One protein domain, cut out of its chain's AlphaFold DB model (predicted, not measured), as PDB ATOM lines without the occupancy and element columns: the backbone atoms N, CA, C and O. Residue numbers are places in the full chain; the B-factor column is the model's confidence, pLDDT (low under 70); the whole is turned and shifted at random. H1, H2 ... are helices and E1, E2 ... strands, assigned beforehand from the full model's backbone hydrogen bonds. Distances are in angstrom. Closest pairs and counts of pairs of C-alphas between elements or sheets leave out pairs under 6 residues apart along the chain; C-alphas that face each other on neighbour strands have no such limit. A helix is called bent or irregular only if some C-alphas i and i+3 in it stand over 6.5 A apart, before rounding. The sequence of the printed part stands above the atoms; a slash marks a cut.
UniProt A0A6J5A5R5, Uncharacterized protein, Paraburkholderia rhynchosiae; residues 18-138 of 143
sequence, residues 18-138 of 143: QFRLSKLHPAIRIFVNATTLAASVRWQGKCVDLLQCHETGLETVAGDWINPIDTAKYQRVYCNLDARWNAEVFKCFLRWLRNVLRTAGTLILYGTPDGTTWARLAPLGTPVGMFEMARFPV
ATOM      1  N   GLN A  18      -9.094  51.172  15.387       85.56
ATOM      2  CA  GLN A  18      -8.100  50.657  16.305       85.56
ATOM      3  C   GLN A  18      -8.706  49.473  17.043       85.56
ATOM      4  O   GLN A  18      -9.787  49.577  17.618       85.56
ATOM      5  N   PHE A  19      -8.003  48.350  17.044       83.19
ATOM      6  CA  PHE A  19      -8.441  47.152  17.737       83.19
ATOM      7  C   PHE A  19      -7.302  46.528  18.535       83.19
ATOM      8  O   PHE A  19      -6.132  46.932  18.484       83.19
ATOM      9  N   ARG A  20      -7.681  45.548  19.348       83.56
ATOM     10  CA  ARG A  20      -6.782  44.769  20.188       83.56
ATOM     11  C   ARG A  20      -7.024  43.300  19.909       83.56
ATOM     12  O   ARG A  20      -8.164  42.891  19.710       83.56
ATOM     13  N   LEU A  21      -5.958  42.517  19.944       86.50
ATOM     14  CA  LEU A  21      -6.083  41.070  20.045       86.50
ATOM     15  C   LEU A  21      -6.253  40.734  21.528       86.50
ATOM     16  O   LEU A  21      -5.532  41.281  22.359       86.50
ATOM     17  N   SER A  22      -7.212  39.871  21.858       83.75
ATOM     18  CA  SER A  22      -7.623  39.594  23.243       83.75
ATOM     19  C   SER A  22      -6.467  39.158  24.144       83.75
ATOM     20  O   SER A  22      -6.382  39.608  25.280       83.75
ATOM     21  N   LYS A  23      -5.550  38.344  23.613       89.75
ATOM     22  CA  LYS A  23      -4.371  37.856  24.339       89.75
ATOM     23  C   LYS A  23      -3.144  38.760  24.229       89.75
ATOM     24  O   LYS A  23      -2.121  38.443  24.816       89.75
ATOM     25  N   LEU A  24      -3.195  39.844  23.457       92.56
ATOM     26  CA  LEU A  24      -2.054  40.741  23.271       92.56
ATOM     27  C   LEU A  24      -2.041  41.818  24.358       92.56
ATOM     28  O   LEU A  24      -3.085  42.383  24.705       92.56
ATOM     29  N   HIS A  25      -0.849  42.140  24.860       93.81
ATOM     30  CA  HIS A  25      -0.676  43.090  25.947       93.81
ATOM     31  C   HIS A  25      -1.391  44.426  25.664       93.81
ATOM     32  O   HIS A  25      -1.244  44.989  24.573       93.81
ATOM     33  N   PRO A  26      -2.117  45.001  26.644       92.06
ATOM     34  CA  PRO A  26      -2.829  46.265  26.495       92.06
ATOM     35  C   PRO A  26      -1.995  47.481  26.111       92.06
ATOM     36  O   PRO A  26      -2.591  48.497  25.774       92.06
ATOM     37  N   ALA A  27      -0.671  47.437  26.163       93.25
ATOM     38  CA  ALA A  27       0.152  48.525  25.636       93.25
ATOM     39  C   ALA A  27       0.180  48.520  24.100       93.25
ATOM     40  O   ALA A  27       0.261  49.578  23.487       93.25
ATOM     41  N   ILE A  28       0.064  47.349  23.468       94.75
ATOM     42  CA  ILE A  28       0.142  47.223  22.013       94.75
ATOM     43  C   ILE A  28      -1.243  47.479  21.417       94.75
ATOM     44  O   ILE A  28      -2.270  46.964  21.880       94.75
ATOM     45  N   ARG A  29      -1.298  48.319  20.391       92.31
ATOM     46  CA  ARG A  29      -2.517  48.630  19.649       92.31
ATOM     47  C   ARG A  29      -2.295  48.375  18.177       92.31
ATOM     48  O   ARG A  29      -1.260  48.753  17.643       92.31
ATOM     49  N   ILE A  30      -3.294  47.784  17.532       93.06
ATOM     50  CA  ILE A  30      -3.287  47.610  16.087       93.06
ATOM     51  C   ILE A  30      -4.231  48.647  15.500       93.06
ATOM     52  O   ILE A  30      -5.386  48.756  15.912       93.06
ATOM     53  N   PHE A  31      -3.710  49.439  14.578       92.50
ATOM     54  CA  PHE A  31      -4.456  50.407  13.795       92.50
ATOM     55  C   PHE A  31      -4.564  49.895  12.365       92.50
ATOM     56  O   PHE A  31      -3.577  49.416  11.807       92.50
ATOM     57  N   VAL A  32      -5.753  50.008  11.786       89.94
ATOM     58  CA  VAL A  32      -6.008  49.687  10.385       89.94
ATOM     59  C   VAL A  32      -6.841  50.787   9.742       89.94
ATOM     60  O   VAL A  32      -7.781  51.309  10.344       89.94
ATOM     61  N   ASN A  33      -6.501  51.135   8.510       87.19
ATOM     62  CA  ASN A  33      -7.333  51.934   7.620       87.19
ATOM     63  C   ASN A  33      -7.175  51.412   6.174       87.19
ATOM     64  O   ASN A  33      -6.527  50.388   5.935       87.19
ATOM     65  N   ALA A  34      -7.743  52.137   5.210       83.44
ATOM     66  CA  ALA A  34      -7.721  51.768   3.795       83.44
ATOM     67  C   ALA A  34      -6.317  51.653   3.165       83.44
ATOM     68  O   ALA A  34      -6.186  51.075   2.092       83.44
ATOM     69  N   THR A  35      -5.270  52.189   3.793       85.19
ATOM     70  CA  THR A  35      -3.912  52.249   3.226       85.19
ATOM     71  C   THR A  35      -2.835  51.732   4.166       85.19
ATOM     72  O   THR A  35      -1.695  51.575   3.747       85.19
ATOM     73  N   THR A  36      -3.158  51.484   5.431       89.25
ATOM     74  CA  THR A  36      -2.167  51.341   6.493       89.25
ATOM     75  C   THR A  36      -2.603  50.288   7.494       89.25
ATOM     76  O   THR A  36      -3.767  50.217   7.896       89.25
ATOM     77  N   LEU A  37      -1.633  49.505   7.953       94.50
ATOM     78  CA  LEU A  37      -1.767  48.646   9.115       94.50
ATOM     79  C   LEU A  37      -0.507  48.787   9.970       94.50
ATOM     80  O   LEU A  37       0.611  48.551   9.507       94.50
ATOM     81  N   ALA A  38      -0.693  49.216  11.215       95.19
ATOM     82  CA  ALA A  38       0.398  49.545  12.119       95.19
ATOM     83  C   ALA A  38       0.173  48.960  13.513       95.19
ATOM     84  O   ALA A  38      -0.955  48.892  14.005       95.19
ATOM     85  N   ALA A  39       1.266  48.567  14.161       96.62
ATOM     86  CA  ALA A  39       1.305  48.186  15.562       96.62
ATOM     87  C   ALA A  39       2.043  49.271  16.347       96.62
ATOM     88  O   ALA A  39       3.240  49.477  16.157       96.62
ATOM     89  N   SER A  40       1.327  49.956  17.234       96.12
ATOM     90  CA  SER A  40       1.880  51.004  18.087       96.12
ATOM     91  C   SER A  40       1.917  50.583  19.545       96.12
ATOM     92  O   SER A  40       1.179  49.693  19.980       96.12
ATOM     93  N   VAL A  41       2.777  51.242  20.312       96.69
ATOM     94  CA  VAL A  41       2.929  51.021  21.744       96.69
ATOM     95  C   VAL A  41       2.467  52.253  22.485       96.69
ATOM     96  O   VAL A  41       2.945  53.360  22.241       96.69
ATOM     97  N   ARG A  42       1.527  52.055  23.406       94.56
ATOM     98  CA  ARG A  42       1.014  53.101  24.278       94.56
ATOM     99  C   ARG A  42       1.480  52.897  25.707       94.56
ATOM    100  O   ARG A  42       1.312  51.819  26.273       94.56
ATOM    101  N   TRP A  43       1.988  53.967  26.301       93.94
ATOM    102  CA  TRP A  43       2.412  54.023  27.691       93.94
ATOM    103  C   TRP A  43       1.945  55.334  28.314       93.94
ATOM    104  O   TRP A  43       2.065  56.389  27.695       93.94
ATOM    105  N   GLN A  44       1.337  55.255  29.503       91.94
ATOM    106  CA  GLN A  44       0.791  56.418  30.223       91.94
ATOM    107  C   GLN A  44      -0.076  57.336  29.332       91.94
ATOM    108  O   GLN A  44       0.037  58.558  29.338       91.94
ATOM    109  N   GLY A  45      -0.923  56.726  28.497       89.50
ATOM    110  CA  GLY A  45      -1.828  57.437  27.588       89.50
ATOM    111  C   GLY A  45      -1.204  57.925  26.273       89.50
ATOM    112  O   GLY A  45      -1.951  58.179  25.326       89.50
ATOM    113  N   LYS A  46       0.125  57.971  26.141       91.75
ATOM    114  CA  LYS A  46       0.829  58.442  24.934       91.75
ATOM    115  C   LYS A  46       1.271  57.285  24.044       91.75
ATOM    116  O   LYS A  46       1.492  56.185  24.537       91.75
ATOM    117  N   CYS A  47       1.376  57.521  22.737       93.75
ATOM    118  CA  CYS A  47       2.084  56.614  21.833       93.75
ATOM    119  C   CYS A  47       3.582  56.868  21.997       93.75
ATOM    120  O   CYS A  47       4.012  58.001  21.808       93.75
ATOM    121  N   VAL A  48       4.340  55.846  22.386       95.25
ATOM    122  CA  VAL A  48       5.784  55.955  22.652       95.25
ATOM    123  C   VAL A  48       6.635  55.323  21.559       95.25
ATOM    124  O   VAL A  48       7.811  55.648  21.467       95.25
ATOM    125  N   ASP A  49       6.056  54.435  20.741       97.25
ATOM    126  CA  ASP A  49       6.750  53.848  19.593       97.25
ATOM    127  C   ASP A  49       5.795  53.188  18.579       97.25
ATOM    128  O   ASP A  49       4.640  52.872  18.901       97.25
ATOM    129  N   LEU A  50       6.301  52.925  17.372       96.00
ATOM    130  CA  LEU A  50       5.710  52.071  16.344       96.00
ATOM    131  C   LEU A  50       6.570  50.813  16.165       96.00
ATOM    132  O   LEU A  50       7.650  50.863  15.591       96.00
ATOM    133  N   LEU A  51       6.053  49.654  16.581       96.44
ATOM    134  CA  LEU A  51       6.760  48.377  16.405       96.44
ATOM    135  C   LEU A  51       6.844  47.963  14.937       96.44
ATOM    136  O   LEU A  51       7.783  47.282  14.535       96.44
ATOM    137  N   GLN A  52       5.812  48.308  14.169       96.25
ATOM    138  CA  GLN A  52       5.750  48.063  12.738       96.25
ATOM    139  C   GLN A  52       4.698  48.969  12.107       96.25
ATOM    140  O   GLN A  52       3.599  49.117  12.643       96.25
ATOM    141  N   CYS A  53       5.007  49.504  10.931       94.31
ATOM    142  CA  CYS A  53       4.050  50.170  10.059       94.31
ATOM    143  C   CYS A  53       4.193  49.592   8.651       94.31
ATOM    144  O   CYS A  53       5.310  49.431   8.154       94.31
ATOM    145  N   HIS A  54       3.072  49.240   8.030       91.69
ATOM    146  CA  HIS A  54       2.998  48.995   6.599       91.69
ATOM    147  C   HIS A  54       1.953  49.929   6.029       91.69
ATOM    148  O   HIS A  54       0.810  49.934   6.485       91.69
ATOM    149  N   GLU A  55       2.352  50.701   5.035       87.56
ATOM    150  CA  GLU A  55       1.488  51.647   4.361       87.56
ATOM    151  C   GLU A  55       1.693  51.564   2.857       87.56
ATOM    152  O   GLU A  55       2.744  51.141   2.375       87.56
ATOM    153  N   THR A  56       0.663  51.955   2.125       79.81
ATOM    154  CA  THR A  56       0.706  52.070   0.679       79.81
ATOM    155  C   THR A  56       0.176  53.431   0.250       79.81
ATOM    156  O   THR A  56      -0.867  53.877   0.726       79.81
ATOM    157  N   GLY A  57       0.871  54.083  -0.685       69.31
ATOM    158  CA  GLY A  57       0.354  55.275  -1.360       69.31
ATOM    159  C   GLY A  57      -0.849  54.950  -2.253       69.31
ATOM    160  O   GLY A  57      -1.034  53.806  -2.667       69.31
ATOM    161  N   LEU A  58      -1.661  55.956  -2.575       63.88
ATOM    162  CA  LEU A  58      -2.770  55.854  -3.532       63.88
ATOM    163  C   LEU A  58      -2.344  56.478  -4.864       63.88
ATOM    164  O   LEU A  58      -2.807  57.554  -5.225       63.88
ATOM    165  N   GLU A  59      -1.428  55.827  -5.576       64.25
ATOM    166  CA  GLU A  59      -1.018  56.281  -6.909       64.25
ATOM    167  C   GLU A  59      -1.491  55.315  -7.997       64.25
ATOM    168  O   GLU A  59      -1.318  54.094  -7.893       64.25
ATOM    169  N   THR A  60      -2.106  55.892  -9.032       56.00
ATOM    170  CA  THR A  60      -2.547  55.211 -10.255       56.00
ATOM    171  C   THR A  60      -1.762  55.734 -11.448       56.00
ATOM    172  O   THR A  60      -1.691  56.949 -11.641       56.00
ATOM    173  N   VAL A  61      -1.266  54.842 -12.301       58.97
ATOM    174  CA  VAL A  61      -0.687  55.192 -13.605       58.97
ATOM    175  C   VAL A  61      -1.499  54.487 -14.684       58.97
ATOM    176  O   VAL A  61      -1.605  53.270 -14.677       58.97
ATOM    177  N   ALA A  62      -2.110  55.256 -15.593       59.44
ATOM    178  CA  ALA A  62      -2.885  54.747 -16.734       59.44
ATOM    179  C   ALA A  62      -4.021  53.743 -16.401       59.44
ATOM    180  O   ALA A  62      -4.409  52.949 -17.251       59.44
ATOM    181  N   GLY A  63      -4.584  53.801 -15.188       61.16
ATOM    182  CA  GLY A  63      -5.641  52.888 -14.723       61.16
ATOM    183  C   GLY A  63      -5.136  51.701 -13.895       61.16
ATOM    184  O   GLY A  63      -5.941  51.050 -13.231       61.16
ATOM    185  N   ASP A  64      -3.821  51.491 -13.854       62.00
ATOM    186  CA  ASP A  64      -3.154  50.477 -13.043       62.00
ATOM    187  C   ASP A  64      -2.678  51.045 -11.699       62.00
ATOM    188  O   ASP A  64      -2.323  52.223 -11.575       62.00
ATOM    189  N   TRP A  65      -2.650  50.193 -10.671       61.94
ATOM    190  CA  TRP A  65      -2.195  50.554  -9.325       61.94
ATOM    191  C   TRP A  65      -0.731  50.165  -9.134       61.94
ATOM    192  O   TRP A  65      -0.397  48.983  -9.232       61.94
ATOM    193  N   ILE A  66       0.119  51.147  -8.813       64.62
ATOM    194  CA  ILE A  66       1.568  50.969  -8.636       64.62
ATOM    195  C   ILE A  66       2.044  51.467  -7.271       64.62
ATOM    196  O   ILE A  66       1.475  52.406  -6.712       64.62
ATOM    197  N   ASN A  67       3.122  50.881  -6.757       62.47
ATOM    198  CA  ASN A  67       3.840  51.425  -5.610       62.47
ATOM    199  C   ASN A  67       4.904  52.432  -6.080       62.47
ATOM    200  O   ASN A  67       5.832  52.026  -6.779       62.47
ATOM    201  N   PRO A  68       4.802  53.723  -5.712       61.78
ATOM    202  CA  PRO A  68       5.737  54.747  -6.186       61.78
ATOM    203  C   PRO A  68       7.156  54.601  -5.629       61.78
ATOM    204  O   PRO A  68       8.086  55.215  -6.144       61.78
ATOM    205  N   ILE A  69       7.331  53.797  -4.577       66.38
ATOM    206  CA  ILE A  69       8.637  53.547  -3.955       66.38
ATOM    207  C   ILE A  69       9.408  52.458  -4.720       66.38
ATOM    208  O   ILE A  69      10.638  52.402  -4.663       66.38
ATOM    209  N   ASP A  70       8.707  51.598  -5.463       66.81
ATOM    210  CA  ASP A  70       9.346  50.523  -6.208       66.81
ATOM    211  C   ASP A  70      10.047  51.076  -7.454       66.81
ATOM    212  O   ASP A  70       9.449  51.717  -8.316       66.81
ATOM    213  N   THR A  71      11.339  50.775  -7.598       67.56
ATOM    214  CA  THR A  71      12.062  51.042  -8.852       67.56
ATOM    215  C   THR A  71      11.421  50.270 -10.011       67.56
ATOM    216  O   THR A  71      10.918  49.167  -9.793       67.56
ATOM    217  N   ALA A  72      11.546  50.759 -11.250       68.62
ATOM    218  CA  ALA A  72      10.942  50.152 -12.448       68.62
ATOM    219  C   ALA A  72      11.165  48.628 -12.593       68.62
ATOM    220  O   ALA A  72      10.310  47.914 -13.103       68.62
ATOM    221  N   LYS A  73      12.295  48.100 -12.096       70.69
ATOM    222  CA  LYS A  73      12.610  46.660 -12.104       70.69
ATOM    223  C   LYS A  73      11.722  45.815 -11.177       70.69
ATOM    224  O   LYS A  73      11.537  44.628 -11.428       70.69
ATOM    225  N   TYR A  74      11.223  46.398 -10.093       69.62
ATOM    226  CA  TYR A  74      10.406  45.723  -9.080       69.62
ATOM    227  C   TYR A  74       8.966  46.227  -9.056       69.62
ATOM    228  O   TYR A  74       8.194  45.798  -8.203       69.62
ATOM    229  N   GLN A  75       8.612  47.105  -9.995       72.06
ATOM    230  CA  GLN A  75       7.301  47.712 -10.072       72.06
ATOM    231  C   GLN A  75       6.240  46.636 -10.285       72.06
ATOM    232  O   GLN A  75       6.234  45.910 -11.281       72.06
ATOM    233  N   ARG A  76       5.355  46.508  -9.300       74.06
ATOM    234  CA  ARG A  76       4.224  45.587  -9.352       74.06
ATOM    235  C   ARG A  76       2.989  46.327  -9.826       74.06
ATOM    236  O   ARG A  76       2.694  47.421  -9.353       74.06
ATOM    237  N   VAL A  77       2.269  45.685 -10.736       78.38
ATOM    238  CA  VAL A  77       0.945  46.113 -11.180       78.38
ATOM    239  C   VAL A  77      -0.089  45.275 -10.445       78.38
ATOM    240  O   VAL A  77      -0.024  44.042 -10.459       78.38
ATOM    241  N   TYR A  78      -1.035  45.939  -9.790       79.00
ATOM    242  CA  TYR A  78      -2.136  45.282  -9.096       79.00
ATOM    243  C   TYR A  78      -3.448  45.523  -9.836       79.00
ATOM    244  O   TYR A  78      -3.753  46.646 -10.230       79.00
ATOM    245  N   CYS A  79      -4.254  44.470  -9.969       80.00
ATOM    246  CA  CYS A  79      -5.522  44.517 -10.698       80.00
ATOM    247  C   CYS A  79      -6.602  45.380 -10.019       80.00
ATOM    248  O   CYS A  79      -7.571  45.762 -10.670       80.00
ATOM    249  N   ASN A  80      -6.467  45.663  -8.719       81.69
ATOM    250  CA  ASN A  80      -7.313  46.586  -7.961       81.69
ATOM    251  C   ASN A  80      -6.660  46.970  -6.617       81.69
ATOM    252  O   ASN A  80      -5.631  46.414  -6.216       81.69
ATOM    253  N   LEU A  81      -7.295  47.915  -5.916       79.75
ATOM    254  CA  LEU A  81      -6.888  48.396  -4.592       79.75
ATOM    255  C   LEU A  81      -6.804  47.286  -3.540       79.75
ATOM    256  O   LEU A  81      -5.840  47.254  -2.779       79.75
ATOM    257  N   ASP A  82      -7.759  46.357  -3.519       84.94
ATOM    258  CA  ASP A  82      -7.794  45.283  -2.520       84.94
ATOM    259  C   ASP A  82      -6.627  44.310  -2.700       84.94
ATOM    260  O   ASP A  82      -5.985  43.904  -1.731       84.94
ATOM    261  N   ALA A  83      -6.306  43.957  -3.947       84.56
ATOM    262  CA  ALA A  83      -5.173  43.102  -4.281       84.56
ATOM    263  C   ALA A  83      -3.852  43.740  -3.837       84.56
ATOM    264  O   ALA A  83      -2.998  43.054  -3.264       84.56
ATOM    265  N   ARG A  84      -3.714  45.053  -4.043       84.12
ATOM    266  CA  ARG A  84      -2.564  45.830  -3.584       84.12
ATOM    267  C   ARG A  84      -2.489  45.893  -2.065       84.12
ATOM    268  O   ARG A  84      -1.480  45.488  -1.495       84.12
ATOM    269  N   TRP A  85      -3.556  46.336  -1.400       87.69
ATOM    270  CA  TRP A  85      -3.608  46.439   0.058       87.69
ATOM    271  C   TRP A  85      -3.316  45.087   0.715       87.69
ATOM    272  O   TRP A  85      -2.505  44.985   1.635       87.69
ATOM    273  N   ASN A  86      -3.890  44.010   0.180       89.75
ATOM    274  CA  ASN A  86      -3.616  42.661   0.648       89.75
ATOM    275  C   ASN A  86      -2.129  42.288   0.508       89.75
ATOM    276  O   ASN A  86      -1.549  41.704   1.421       89.75
ATOM    277  N   ALA A  87      -1.497  42.601  -0.625       87.88
ATOM    278  CA  ALA A  87      -0.108  42.237  -0.892       87.88
ATOM    279  C   ALA A  87       0.910  43.082  -0.112       87.88
ATOM    280  O   ALA A  87       1.844  42.522   0.464       87.88
ATOM    281  N   GLU A  88       0.733  44.400  -0.092       86.69
ATOM    282  CA  GLU A  88       1.723  45.358   0.417       86.69
ATOM    283  C   GLU A  88       1.541  45.653   1.902       86.69
ATOM    284  O   GLU A  88       2.524  45.813   2.624       86.69
ATOM    285  N   VAL A  89       0.293  45.653   2.373       91.44
ATOM    286  CA  VAL A  89      -0.048  45.996   3.754       91.44
ATOM    287  C   VAL A  89      -0.343  44.732   4.554       91.44
ATOM    288  O   VAL A  89       0.418  44.371   5.454       91.44
ATOM    289  N   PHE A  90      -1.408  44.005   4.211       92.94
ATOM    290  CA  PHE A  90      -1.912  42.915   5.050       92.94
ATOM    291  C   PHE A  90      -0.959  41.726   5.144       92.94
ATOM    292  O   PHE A  90      -0.612  41.304   6.246       92.94
ATOM    293  N   LYS A  91      -0.497  41.174   4.014       94.56
ATOM    294  CA  LYS A  91       0.421  40.023   4.003       94.56
ATOM    295  C   LYS A  91       1.764  40.364   4.643       94.56
ATOM    296  O   LYS A  91       2.321  39.526   5.355       94.56
ATOM    297  N   CYS A  92       2.269  41.578   4.425       93.00
ATOM    298  CA  CYS A  92       3.486  42.064   5.069       93.00
ATOM    299  C   CYS A  92       3.322  42.125   6.587       93.00
ATOM    300  O   CYS A  92       4.120  41.516   7.305       93.00
ATOM    301  N   PHE A  93       2.240  42.745   7.061       95.38
ATOM    302  CA  PHE A  93       1.944  42.811   8.485       95.38
ATOM    303  C   PHE A  93       1.719  41.426   9.090       95.38
ATOM    304  O   PHE A  93       2.246  41.123  10.152       95.38
ATOM    305  N   LEU A  94       0.984  40.546   8.408       95.88
ATOM    306  CA  LEU A  94       0.720  39.184   8.865       95.88
ATOM    307  C   LEU A  94       2.011  38.369   8.995       95.88
ATOM    308  O   LEU A  94       2.162  37.588   9.937       95.88
ATOM    309  N   ARG A  95       2.957  38.553   8.070       97.19
ATOM    310  CA  ARG A  95       4.290  37.945   8.144       97.19
ATOM    311  C   ARG A  95       5.072  38.470   9.347       97.19
ATOM    312  O   ARG A  95       5.600  37.657  10.102       97.19
ATOM    313  N   TRP A  96       5.107  39.785   9.559       96.88
ATOM    314  CA  TRP A  96       5.722  40.375  10.753       96.88
ATOM    315  C   TRP A  96       5.065  39.855  12.040       96.88
ATOM    316  O   TRP A  96       5.752  39.376  12.940       96.88
ATOM    317  N   LEU A  97       3.733  39.835  12.097       95.31
ATOM    318  CA  LEU A  97       2.973  39.360  13.248       95.31
ATOM    319  C   LEU A  97       3.327  37.909  13.591       95.31
ATOM    320  O   LEU A  97       3.547  37.587  14.755       95.31
ATOM    321  N   ARG A  98       3.417  37.027  12.590       96.00
ATOM    322  CA  ARG A  98       3.725  35.602  12.791       96.00
ATOM    323  C   ARG A  98       5.170  35.340  13.202       96.00
ATOM    324  O   ARG A  98       5.391  34.425  13.997       96.00
ATOM    325  N   ASN A  99       6.111  36.097  12.640       96.19
ATOM    326  CA  ASN A  99       7.543  35.822  12.760       96.19
ATOM    327  C   ASN A  99       8.216  36.615  13.885       96.19
ATOM    328  O   ASN A  99       9.226  36.159  14.411       96.19
ATOM    329  N   VAL A 100       7.664  37.778  14.242       96.19
ATOM    330  CA  VAL A 100       8.242  38.709  15.220       96.19
ATOM    331  C   VAL A 100       7.324  38.866  16.428       96.19
ATOM    332  O   VAL A 100       7.720  38.546  17.542       96.19
ATOM    333  N   LEU A 101       6.080  39.321  16.239       95.44
ATOM    334  CA  LEU A 101       5.204  39.624  17.380       95.44
ATOM    335  C   LEU A 101       4.802  38.363  18.157       95.44
ATOM    336  O   LEU A 101       4.834  38.343  19.384       95.44
ATOM    337  N   ARG A 102       4.436  37.294  17.447       93.88
ATOM    338  CA  ARG A 102       4.012  36.020  18.047       93.88
ATOM    339  C   ARG A 102       5.145  35.283  18.761       93.88
ATOM    340  O   ARG A 102       4.875  34.526  19.680       93.88
ATOM    341  N   THR A 103       6.385  35.474  18.325       94.50
ATOM    342  CA  THR A 103       7.569  34.814  18.898       94.50
ATOM    343  C   THR A 103       8.204  35.632  20.023       94.50
ATOM    344  O   THR A 103       9.024  35.110  20.775       94.50
ATOM    345  N   ALA A 104       7.823  36.903  20.162       96.19
ATOM    346  CA  ALA A 104       8.290  37.764  21.229       96.19
ATOM    347  C   ALA A 104       7.687  37.360  22.578       96.19
ATOM    348  O   ALA A 104       6.480  37.162  22.715       96.19
ATOM    349  N   GLY A 105       8.550  37.286  23.586       95.12
ATOM    350  CA  GLY A 105       8.166  36.994  24.960       95.12
ATOM    351  C   GLY A 105       7.849  38.249  25.762       95.12
ATOM    352  O   GLY A 105       6.896  38.281  26.535       95.12
ATOM    353  N   THR A 106       8.630  39.308  25.547       96.81
ATOM    354  CA  THR A 106       8.529  40.559  26.295       96.81
ATOM    355  C   THR A 106       8.516  41.778  25.374       96.81
ATOM    356  O   THR A 106       9.199  41.823  24.351       96.81
ATOM    357  N   LEU A 107       7.726  42.775  25.760       97.06
ATOM    358  CA  LEU A 107       7.788  44.144  25.273       97.06
ATOM    359  C   LEU A 107       8.591  44.956  26.288       97.06
ATOM    360  O   LEU A 107       8.231  44.983  27.465       97.06
ATOM    361  N   ILE A 108       9.659  45.607  25.843       97.62
ATOM    362  CA  ILE A 108      10.497  46.477  26.672       97.62
ATOM    363  C   ILE A 108      10.333  47.905  26.167       97.62
ATOM    364  O   ILE A 108      10.429  48.136  24.962       97.62
ATOM    365  N   LEU A 109      10.073  48.840  27.075       97.31
ATOM    366  CA  LEU A 109      10.015  50.268  26.787       97.31
ATOM    367  C   LEU A 109      11.285  50.925  27.288       97.31
ATOM    368  O   LEU A 109      11.683  50.717  28.434       97.31
ATOM    369  N   TYR A 110      11.863  51.763  26.448       97.38
ATOM    370  CA  TYR A 110      13.054  52.526  26.757       97.38
ATOM    371  C   TYR A 110      12.779  54.011  26.625       97.38
ATOM    372  O   TYR A 110      11.926  54.429  25.834       97.38
ATOM    373  N   GLY A 111      13.522  54.802  27.386       96.69
ATOM    374  CA  GLY A 111      13.518  56.237  27.215       96.69
ATOM    375  C   GLY A 111      14.706  56.923  27.862       96.69
ATOM    376  O   GLY A 111      15.222  56.498  28.896       96.69
ATOM    377  N   THR A 112      15.145  57.992  27.221       96.12
ATOM    378  CA  THR A 112      16.299  58.794  27.627       96.12
ATOM    379  C   THR A 112      15.859  60.074  28.343       96.12
ATOM    380  O   THR A 112      14.711  60.504  28.202       96.12
ATOM    381  N   PRO A 113      16.756  60.722  29.113       94.75
ATOM    382  CA  PRO A 113      16.434  61.964  29.824       94.75
ATOM    383  C   PRO A 113      15.982  63.127  28.926       94.75
ATOM    384  O   PRO A 113      15.312  64.036  29.405       94.75
ATOM    385  N   ASP A 114      16.329  63.100  27.636       95.00
ATOM    386  CA  ASP A 114      15.895  64.085  26.633       95.00
ATOM    387  C   ASP A 114      14.456  63.854  26.122       95.00
ATOM    388  O   ASP A 114      13.943  64.645  25.334       95.00
ATOM    389  N   GLY A 115      13.790  62.788  26.582       91.50
ATOM    390  CA  GLY A 115      12.421  62.445  26.212       91.50
ATOM    391  C   GLY A 115      12.288  61.546  24.983       91.50
ATOM    392  O   GLY A 115      11.157  61.244  24.600       91.50
ATOM    393  N   THR A 116      13.388  61.084  24.376       95.06
ATOM    394  CA  THR A 116      13.316  60.083  23.300       95.06
ATOM    395  C   THR A 116      12.822  58.759  23.870       95.06
ATOM    396  O   THR A 116      13.321  58.295  24.893       95.06
ATOM    397  N   THR A 117      11.851  58.130  23.208       96.69
ATOM    398  CA  THR A 117      11.298  56.832  23.611       96.69
ATOM    399  C   THR A 117      11.298  55.852  22.457       96.69
ATOM    400  O   THR A 117      11.104  56.238  21.308       96.69
ATOM    401  N   TRP A 118      11.476  54.573  22.771       96.75
ATOM    402  CA  TRP A 118      11.283  53.487  21.818       96.75
ATOM    403  C   TRP A 118      10.850  52.220  22.546       96.75
ATOM    404  O   TRP A 118      10.940  52.102  23.773       96.75
ATOM    405  N   ALA A 119      10.367  51.249  21.789       97.06
ATOM    406  CA  ALA A 119       9.963  49.957  22.285       97.06
ATOM    407  C   ALA A 119      10.695  48.851  21.529       97.06
ATOM    408  O   ALA A 119      11.139  48.989  20.392       97.06
ATOM    409  N   ARG A 120      10.828  47.702  22.182       96.31
ATOM    410  CA  ARG A 120      11.445  46.525  21.583       96.31
ATOM    411  C   ARG A 120      10.673  45.278  21.956       96.31
ATOM    412  O   ARG A 120      10.374  45.045  23.124       96.31
ATOM    413  N   LEU A 121      10.426  44.448  20.952       97.31
ATOM    414  CA  LEU A 121      10.028  43.061  21.137       97.31
ATOM    415  C   LEU A 121      11.282  42.208  21.355       97.31
ATOM    416  O   LEU A 121      12.236  42.296  20.579       97.31
ATOM    417  N   ALA A 122      11.300  41.402  22.412       96.38
ATOM    418  CA  ALA A 122      12.451  40.576  22.765       96.38
ATOM    419  C   ALA A 122      12.033  39.201  23.326       96.38
ATOM    420  O   ALA A 122      10.887  39.027  23.757       96.38
ATOM    421  N   PRO A 123      12.937  38.204  23.329       95.25
ATOM    422  CA  PRO A 123      12.708  36.934  24.015       95.25
ATOM    423  C   PRO A 123      12.511  37.108  25.528       95.25
ATOM    424  O   PRO A 123      13.017  38.063  26.130       95.25
ATOM    425  N   LEU A 124      11.825  36.147  26.157       91.62
ATOM    426  CA  LEU A 124      11.808  36.035  27.620       91.62
ATOM    427  C   LEU A 124      13.242  35.909  28.158       91.62
ATOM    428  O   LEU A 124      14.105  35.320  27.513       91.62
ATOM    429  N   GLY A 125      13.497  36.481  29.335       88.38
ATOM    430  CA  GLY A 125      14.814  36.424  29.978       88.38
ATOM    431  C   GLY A 125      15.874  37.362  29.385       88.38
ATOM    432  O   GLY A 125      17.013  37.336  29.841       88.38
ATOM    433  N   THR A 126      15.522  38.216  28.414       93.06
ATOM    434  CA  THR A 126      16.429  39.277  27.939       93.06
ATOM    435  C   THR A 126      16.909  40.122  29.132       93.06
ATOM    436  O   THR A 126      16.060  40.559  29.916       93.06
ATOM    437  N   PRO A 127      18.223  40.371  29.305       93.25
ATOM    438  CA  PRO A 127      18.736  41.182  30.410       93.25
ATOM    439  C   PRO A 127      18.127  42.587  30.454       93.25
ATOM    440  O   PRO A 127      17.597  43.077  29.455       93.25
ATOM    441  N   VAL A 128      18.185  43.234  31.618       90.38
ATOM    442  CA  VAL A 128      17.782  44.642  31.749       90.38
ATOM    443  C   VAL A 128      18.745  45.510  30.949       90.38
ATOM    444  O   VAL A 128      19.964  45.378  31.077       90.38
ATOM    445  N   GLY A 129      18.190  46.363  30.093       90.00
ATOM    446  CA  GLY A 129      18.967  47.285  29.273       90.00
ATOM    447  C   GLY A 129      19.166  48.638  29.947       90.00
ATOM    448  O   GLY A 129      18.378  49.060  30.794       90.00
ATOM    449  N   MET A 130      20.201  49.363  29.521       92.06
ATOM    450  CA  MET A 130      20.321  50.787  29.830       92.06
ATOM    451  C   MET A 130      19.082  51.527  29.300       92.06
ATOM    452  O   MET A 130      18.618  51.220  28.201       92.06
ATOM    453  N   PHE A 131      18.564  52.486  30.072       95.12
ATOM    454  CA  PHE A 131      17.376  53.290  29.735       95.12
ATOM    455  C   PHE A 131      16.040  52.533  29.699       95.12
ATOM    456  O   PHE A 131      15.050  53.068  29.205       95.12
ATOM    457  N   GLU A 132      15.979  51.304  30.219       97.06
ATOM    458  CA  GLU A 132      14.713  50.587  30.375       97.06
ATOM    459  C   GLU A 132      13.800  51.315  31.376       97.06
ATOM    460  O   GLU A 132      14.177  51.567  32.519       97.06
ATOM    461  N   MET A 133      12.586  51.651  30.940       95.56
ATOM    462  CA  MET A 133      11.568  52.313  31.762       95.56
ATOM    463  C   MET A 133      10.506  51.335  32.260       95.56
ATOM    464  O   MET A 133       9.957  51.513  33.345       95.56
ATOM    465  N   ALA A 134      10.156  50.343  31.437       95.25
ATOM    466  CA  ALA A 134       9.127  49.366  31.760       95.25
ATOM    467  C   ALA A 134       9.246  48.102  30.904       95.25
ATOM    468  O   ALA A 134       9.781  48.126  29.793       95.25
ATOM    469  N   ARG A 135       8.669  47.008  31.403       95.81
ATOM    470  CA  ARG A 135       8.686  45.701  30.753       95.81
ATOM    471  C   ARG A 135       7.387  44.952  31.001       95.81
ATOM    472  O   ARG A 135       6.898  44.918  32.127       95.81
ATOM    473  N   PHE A 136       6.870  44.312  29.958       94.12
ATOM    474  CA  PHE A 136       5.626  43.549  30.016       94.12
ATOM    475  C   PHE A 136       5.727  42.260  29.201       94.12
ATOM    476  O   PHE A 136       6.376  42.270  28.152       94.12
ATOM    477  N   PRO A 137       5.043  41.175  29.599       95.44
ATOM    478  CA  PRO A 137       4.830  40.049  28.698       95.44
ATOM    479  C   PRO A 137       4.044  40.517  27.465       95.44
ATOM    480  O   PRO A 137       3.112  41.314  27.585       95.44
ATOM    481  N   VAL A 138       4.418  40.051  26.268       95.31
ATOM    482  CA  VAL A 138       3.718  40.432  25.020       95.31
ATOM    483  C   VAL A 138       2.327  39.817  24.966       95.31
ATOM    484  O   VAL A 138       1.380  40.466  24.521       95.31
TER     485      VAL A 138
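What this domain is: This is residues 18 to 138 of the 143 residues of an uncharacterized protein of Paraburkholderia rhynchosiae (UniProt A0A6J5A5R5). A twisted sheet, E1 to E3, has the bent helix H1 over one face; at one end a second sheet crosses it, partly face to face as a sandwich, with E5 packed on E3. The long loop of residues 56 to 80 lies toward the other end. The printed part has 121 residues, with one named helix and six named strands in the order E1 E2 E3 H1 E4 E5 E6, a mixed class; both sheets are antiparallel, ordered E1 - E2 - E3 and E5 - E4 - E6. The whole is loose, with a radius of gyration of the C-alphas of 17.2 A, and spans 53 by 33 by 27 A.

How they stand to each other: E1, residues 28 to 32, E2, residues 36 to 43, and E3, residues 46 to 55, form a meander, each strand the antiparallel neighbour of the one before; N 29 and O 40, 2.9 A, and N 39 and O 52, 2.8 A, are within hydrogen-bond range. H1, residues 81 to 101, is one helix by its hydrogen bonds but bent, with C-alphas 88 and 91 6.6 A apart. Its arm H1b, residues 91 to 101, is on this sheet at a height of 9.8 A; its closest C-alphas to E3 are Phe 93 and His 54, 6.6 A. H1a, residues 81 to 88, only grazes the sheet. In both arms every O i to N i+4 pair is within hydrogen-bond range. In the second sheet E4, residues 106 to 111, is the antiparallel neighbour of E5, residues 117 to 122, N 108 to O 120 2.9 A, and of E6, residues 132 to 137, N 107 to O 136 2.8 A. E3 and E5 touch, closest at the C-alphas of Asp 49 and Trp 118, 5.1 A.

Where its parts are: E1 begins at C-alpha 28 (0.142, 47.223, 22.013), and E6 ends at C-alpha 137 (4.830, 40.049, 28.698). E2 is 21.9 A long, E3 21.7 A.

The domain as a whole: The printed part has no cut; the link E3 to H1 is long, 25 residues. The pLDDT is under 70 at residues 57 to 72 and 74.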